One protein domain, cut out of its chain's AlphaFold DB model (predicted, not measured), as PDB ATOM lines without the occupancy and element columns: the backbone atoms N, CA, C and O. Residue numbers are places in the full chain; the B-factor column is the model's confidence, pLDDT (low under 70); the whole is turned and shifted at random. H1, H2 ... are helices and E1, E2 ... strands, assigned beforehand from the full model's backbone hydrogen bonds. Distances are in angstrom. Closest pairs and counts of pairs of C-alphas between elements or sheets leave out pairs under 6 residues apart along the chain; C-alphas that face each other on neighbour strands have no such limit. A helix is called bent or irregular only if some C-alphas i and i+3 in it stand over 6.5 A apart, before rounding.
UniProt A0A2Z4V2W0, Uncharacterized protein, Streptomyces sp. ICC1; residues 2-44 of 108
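AT A GLANCE: This is residues 2 to 44 of the 108 residues of an uncharacterized protein of Streptomyces sp. ICC1 (UniProt A0A2Z4V2W0). A small antiparallel sheet, E2 E1 E3, with its edge strand E2 sharply bent, has helix H1 over E3, and H2 only grazes it. The 43 residues printed include E1, E2, H1, H2, E3 in order; class mixed. It is compact, radius of gyration of the C-alphas 9.9 A, spanning 24 by 22 by 18 A.

IN THESE COORDINATES: E1, residues 2 to 6, begins at C-alpha 2 (194.295, 235.571, 290.906) and measures 11.3 A. E2, residues 13 to 20, 14.7 A, bends by 95 degrees at residue 17. H1 is residues 22 to 27, 8.6 A; H2 35 to 38, 5.7 A. E3, residues 39 to 41, 5.8 A, ends at C-alpha 41 (192.800, 237.843, 294.658).

HOW THE PARTS SIT: In hairpin E1 and E2, N 5 and O 14 are within hydrogen-bond range, 2.9 A; across antiparallel E1 and E3, N 3 and O 40, 3.0 A. E2, H1 H2, E3 form a split strand-helix-strand unit, same-way strands with E1 between them; its crossover is right-handed. H1's height over the sheet is 9.8 A, on a local plane of 6 C-alphas, only just enough. Every O i to N i+4 pair in H1 is within range; H2 is too short for one.

THE WHOLE: The printed part has no cut and no long link. Residues 8 to 9 have pLDDT under 70.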
ATOM      1  N   VAL A   2     193.065 235.769 290.116       78.19
ATOM      2  CA  VAL A   2     194.295 235.571 290.906       78.19
ATOM      3  C   VAL A   2     195.456 236.235 290.187       78.19
ATOM      4  O   VAL A   2     195.616 236.040 288.983       78.19
ATOM      5  N   LEU A   3     196.249 237.013 290.921       81.38
ATOM      6  CA  LEU A   3     197.417 237.715 290.380       81.38
ATOM      7  C   LEU A   3     198.742 237.183 290.911       81.38
ATOM      8  O   LEU A   3     199.758 237.304 290.238       81.38
ATOM      9  N   ALA A   4     198.732 236.636 292.123       80.25
ATOM     10  CA  ALA A   4     199.916 236.119 292.785       80.25
ATOM     11  C   ALA A   4     199.527 235.020 293.776       80.25
ATOM     12  O   ALA A   4     198.370 234.954 294.214       80.25
ATOM     13  N   VAL A   5     200.496 234.186 294.133       80.56
ATOM     14  CA  VAL A   5     200.365 233.111 295.125       80.56
ATOM     15  C   VAL A   5     201.466 233.232 296.174       80.56
ATOM     16  O   VAL A   5     202.556 233.677 295.842       80.56
ATOM     17  N   ARG A   6     201.207 232.871 297.429       82.88
ATOM     18  CA  ARG A   6     202.233 232.779 298.478       82.88
ATOM     19  C   ARG A   6     202.663 231.324 298.635       82.88
ATOM     20  O   ARG A   6     201.813 230.435 298.709       82.88
ATOM     21  N   GLU A   7     203.970 231.093 298.662       72.88
ATOM     22  CA  GLU A   7     204.546 229.798 299.018       72.88
ATOM     23  C   GLU A   7     204.653 229.732 300.549       72.88
ATOM     24  O   GLU A   7     205.475 230.412 301.159       72.88
ATOM     25  N   GLY A   8     203.750 228.984 301.188       67.44
ATOM     26  CA  GLY A   8     203.599 228.994 302.648       67.44
ATOM     27  C   GLY A   8     202.872 230.236 303.189       67.44
ATOM     28  O   GLY A   8     202.439 231.107 302.437       67.44
ATOM     29  N   LEU A   9     202.686 230.295 304.514       64.56
ATOM     30  CA  LEU A   9     201.933 231.378 305.172       64.56
ATOM     31  C   LEU A   9     202.737 232.675 305.319       64.56
ATOM     32  O   LEU A   9     202.148 233.754 305.305       64.56
ATOM     33  N   ASP A  10     204.061 232.560 305.411       70.00
ATOM     34  CA  ASP A  10     204.968 233.677 305.699       70.00
ATOM     35  C   ASP A  10     205.808 234.099 304.481       70.00
ATOM     36  O   ASP A  10     206.573 235.060 304.544       70.00
ATOM     37  N   GLY A  11     205.663 233.403 303.348       73.81
ATOM     38  CA  GLY A  11     206.384 233.707 302.115       73.81
ATOM     39  C   GLY A  11     205.864 234.968 301.404       73.81
ATOM     40  O   GLY A  11     204.670 235.297 301.493       73.81
ATOM     41  N   PRO A  12     206.726 235.686 300.656       76.50
ATOM     42  CA  PRO A  12     206.286 236.784 299.804       76.50
ATOM     43  C   PRO A  12     205.384 236.261 298.672       76.50
ATOM     44  O   PRO A  12     205.503 235.106 298.255       76.50
ATOM     45  N   PRO A  13     204.470 237.086 298.135       81.38
ATOM     46  CA  PRO A  13     203.656 236.673 297.006       81.38
ATOM     47  C   PRO A  13     204.497 236.615 295.722       81.38
ATOM     48  O   PRO A  13     205.159 237.579 295.342       81.38
ATOM     49  N   VAL A  14     204.401 235.499 295.011       84.75
ATOM     50  CA  VAL A  14     204.966 235.273 293.682       84.75
ATOM     51  C   VAL A  14     203.919 235.624 292.630       84.75
ATOM     52  O   VAL A  14     202.823 235.059 292.609       84.75
ATOM     53  N   TYR A  15     204.244 236.575 291.754       83.38
ATOM     54  CA  TYR A  15     203.355 237.024 290.684       83.38
ATOM     55  C   TYR A  15     203.200 235.968 289.595       83.38
ATOM     56  O   TYR A  15     204.175 235.378 289.131       83.38
ATOM     57  N   LEU A  16     201.959 235.757 289.163       83.75
ATOM     58  CA  LEU A  16     201.663 234.836 288.076       83.75
ATOM     59  C   LEU A  16     202.006 235.486 286.727       83.75
ATOM     60  O   LEU A  16     201.700 236.665 286.526       83.75
ATOM     61  N   PRO A  17     202.566 234.724 285.769       81.62
ATOM     62  CA  PRO A  17     202.864 235.243 284.434       81.62
ATOM     63  C   PRO A  17     201.593 235.698 283.701       81.62
ATOM     64  O   PRO A  17     201.632 236.666 282.943       81.62
ATOM     65  N   ALA A  18     200.453 235.062 283.985       84.62
ATOM     66  CA  ALA A  18     199.133 235.435 283.493       84.62
ATOM     67  C   ALA A  18     198.091 235.375 284.628       84.62
ATOM     68  O   ALA A  18     198.200 234.519 285.515       84.62
ATOM     69  N   PRO A  19     197.075 236.260 284.627       84.06
ATOM     70  CA  PRO A  19     196.008 236.204 285.615       84.06
ATOM     71  C   PRO A  19     195.199 234.916 285.439       84.06
ATOM     72  O   PRO A  19     194.850 234.547 284.320       84.06
ATOM     73  N   ARG A  20     194.852 234.255 286.548       88.25
ATOM     74  CA  ARG A  20     193.980 233.067 286.515       88.25
ATOM     75  C   ARG A  20     192.556 233.379 286.976       88.25
ATOM     76  O   ARG A  20     192.375 234.223 287.871       88.25
ATOM     77  N   PRO A  21     191.535 232.686 286.445       89.75
ATOM     78  CA  PRO A  21     190.194 232.714 287.009       89.75
ATOM     79  C   PRO A  21     190.220 232.352 288.498       89.75
ATOM     80  O   PRO A  21     190.900 231.424 288.932       89.75
ATOM     81  N   ALA A  22     189.496 233.126 289.310       88.00
ATOM     82  CA  ALA A  22     189.491 232.906 290.755       88.00
ATOM     83  C   ALA A  22     188.842 231.563 291.114       88.00
ATOM     84  O   ALA A  22     189.350 230.876 291.987       88.00
ATOM     85  N   ALA A  23     187.765 231.183 290.418       89.38
ATOM     86  CA  ALA A  23     187.055 229.928 290.656       89.38
ATOM     87  C   ALA A  23     187.974 228.704 290.497       89.38
ATOM     88  O   ALA A  23     188.022 227.861 291.386       89.38
ATOM     89  N   GLU A  24     188.770 228.658 289.427       90.31
ATOM     90  CA  GLU A  24     189.729 227.574 289.180       90.31
ATOM     91  C   GLU A  24     190.813 227.508 290.259       90.31
ATOM     92  O   GLU A  24     191.131 226.440 290.775       90.31
ATOM     93  N   ALA A  25     191.365 228.659 290.649       87.69
ATOM     94  CA  ALA A  25     192.387 228.697 291.686       87.69
ATOM     95  C   ALA A  25     191.849 228.307 293.069       87.69
ATOM     96  O   ALA A  25     192.585 227.713 293.850       87.69
ATOM     97  N   LEU A  26     190.591 228.645 293.366       89.56
ATOM     98  CA  LEU A  26     189.921 228.278 294.612       89.56
ATOM     99  C   LEU A  26     189.620 226.777 294.672       89.56
ATOM    100  O   LEU A  26     189.806 226.175 295.724       89.56
ATOM    101  N   ALA A  27     189.205 226.175 293.555       89.69
ATOM    102  CA  ALA A  27     188.909 224.744 293.474       89.69
ATOM    103  C   ALA A  27     190.142 223.856 293.728       89.69
ATOM    104  O   ALA A  27     189.999 222.729 294.188       89.69
ATOM    105  N   GLY A  28     191.346 224.365 293.450       87.19
ATOM    106  CA  GLY A  28     192.604 223.650 293.683       87.19
ATOM    107  C   GLY A  28     193.175 223.766 295.101       87.19
ATOM    108  O   GLY A  28     194.263 223.248 295.346       87.19
ATOM    109  N   LEU A  29     192.511 224.472 296.025       87.94
ATOM    110  CA  LEU A  29     193.012 224.626 297.391       87.94
ATOM    111  C   LEU A  29     192.730 223.377 298.242       87.94
ATOM    112  O   LEU A  29     191.622 222.841 298.176       87.94
ATOM    113  N   PRO A  30     193.674 222.945 299.102       87.25
ATOM    114  CA  PRO A  30     193.407 221.883 300.064       87.25
ATOM    115  C   PRO A  30     192.214 222.233 300.971       87.25
ATOM    116  O   PRO A  30     192.077 223.401 301.364       87.25
ATOM    117  N   PRO A  31     191.377 221.253 301.361       86.69
ATOM    118  CA  PRO A  31     190.266 221.480 302.280       86.69
ATOM    119  C   PRO A  31     190.706 222.211 303.556       86.69
ATOM    120  O   PRO A  31     191.756 221.916 304.121       86.69
ATOM    121  N   GLY A  32     189.914 223.188 304.004       85.38
ATOM    122  CA  GLY A  32     190.225 223.991 305.196       85.38
ATOM    123  C   GLY A  32     191.250 225.115 304.980       85.38
ATOM    124  O   GLY A  32     191.481 225.909 305.892       85.38
ATOM    125  N   THR A  33     191.829 225.242 303.781       86.25
ATOM    126  CA  THR A  33     192.731 226.354 303.450       86.25
ATOM    127  C   THR A  33     191.947 227.648 303.292       86.25
ATOM    128  O   THR A  33     191.046 227.755 302.462       86.25
ATOM    129  N   GLU A  34     192.325 228.675 304.050       85.56
ATOM    130  CA  GLU A  34     191.784 230.018 303.866       85.56
ATOM    131  C   GLU A  34     192.398 230.633 302.588       85.56
ATOM    132  O   GLU A  34     193.617 230.817 302.533       85.56
ATOM    133  N   PRO A  35     191.610 230.953 301.540       86.50
ATOM    134  CA  PRO A  35     192.171 231.327 300.244       86.50
ATOM    135  C   PRO A  35     193.081 232.546 300.258       86.50
ATOM    136  O   PRO A  35     194.009 232.617 299.461       86.50
ATOM    137  N   ARG A  36     192.842 233.515 301.143       80.62
ATOM    138  CA  ARG A  36     193.628 234.752 301.223       80.62
ATOM    139  C   ARG A  36     194.982 234.534 301.892       80.62
ATOM    140  O   ARG A  36     195.828 235.417 301.782       80.62
ATOM    141  N   ARG A  37     195.207 233.382 302.542       80.62
ATOM    142  CA  ARG A  37     196.538 232.975 303.018       80.62
ATOM    143  C   ARG A  37     197.480 232.644 301.865       80.62
ATOM    144  O   ARG A  37     198.649 232.995 301.930       80.62
ATOM    145  N   LEU A  38     196.970 232.006 300.810       83.75
ATOM    146  CA  LEU A  38     197.793 231.529 299.693       83.75
ATOM    147  C   LEU A  38     197.583 232.308 298.394       83.75
ATOM    148  O   LEU A  38     198.467 232.315 297.548       83.75
ATOM    149  N   LEU A  39     196.435 232.958 298.195       87.12
ATOM    150  CA  LEU A  39     196.071 233.601 296.933       87.12
ATOM    151  C   LEU A  39     195.919 235.111 297.105       87.12
ATOM    152  O   LEU A  39     195.103 235.595 297.898       87.12
ATOM    153  N   ARG A  40     196.599 235.878 296.249       86.00
ATOM    154  CA  ARG A  40     196.280 237.293 296.044       86.00
ATOM    155  C   ARG A  40     195.197 237.418 294.985       86.00
ATOM    156  O   ARG A  40     195.449 237.418 293.776       86.00
ATOM    157  N   LEU A  41     193.972 237.555 295.472       84.25
ATOM    158  CA  LEU A  41     192.800 237.843 294.658       84.25
ATOM    159  C   LEU A  41     192.671 239.344 294.424       84.25
ATOM    160  O   LEU A  41     192.840 240.136 295.348       84.25
ATOM    161  N   ALA A  42     192.308 239.721 293.207       84.38
ATOM    162  CA  ALA A  42     191.909 241.078 292.878       84.38
ATOM    163  C   ALA A  42     190.555 241.092 292.163       84.38
ATOM    164  O   ALA A  42     190.226 240.185 291.382       84.38
ATOM    165  N   SER A  43     189.780 242.134 292.451       83.56
ATOM    166  CA  SER A  43     188.458 242.408 291.893       83.56
ATOM    167  C   SER A  43     188.383 243.840 291.358       83.56
ATOM    168  O   SER A  43     189.290 244.648 291.567       83.56
ATOM    169  N   HIS A  44     187.297 244.144 290.648       87.25
ATOM    170  CA  HIS A  44     186.990 245.506 290.230       87.25
ATOM    171  C   HIS A  44     186.705 246.393 291.453       87.25
ATOM    172  O   HIS A  44     186.157 245.939 292.461       87.25
TER     173      HIS A  44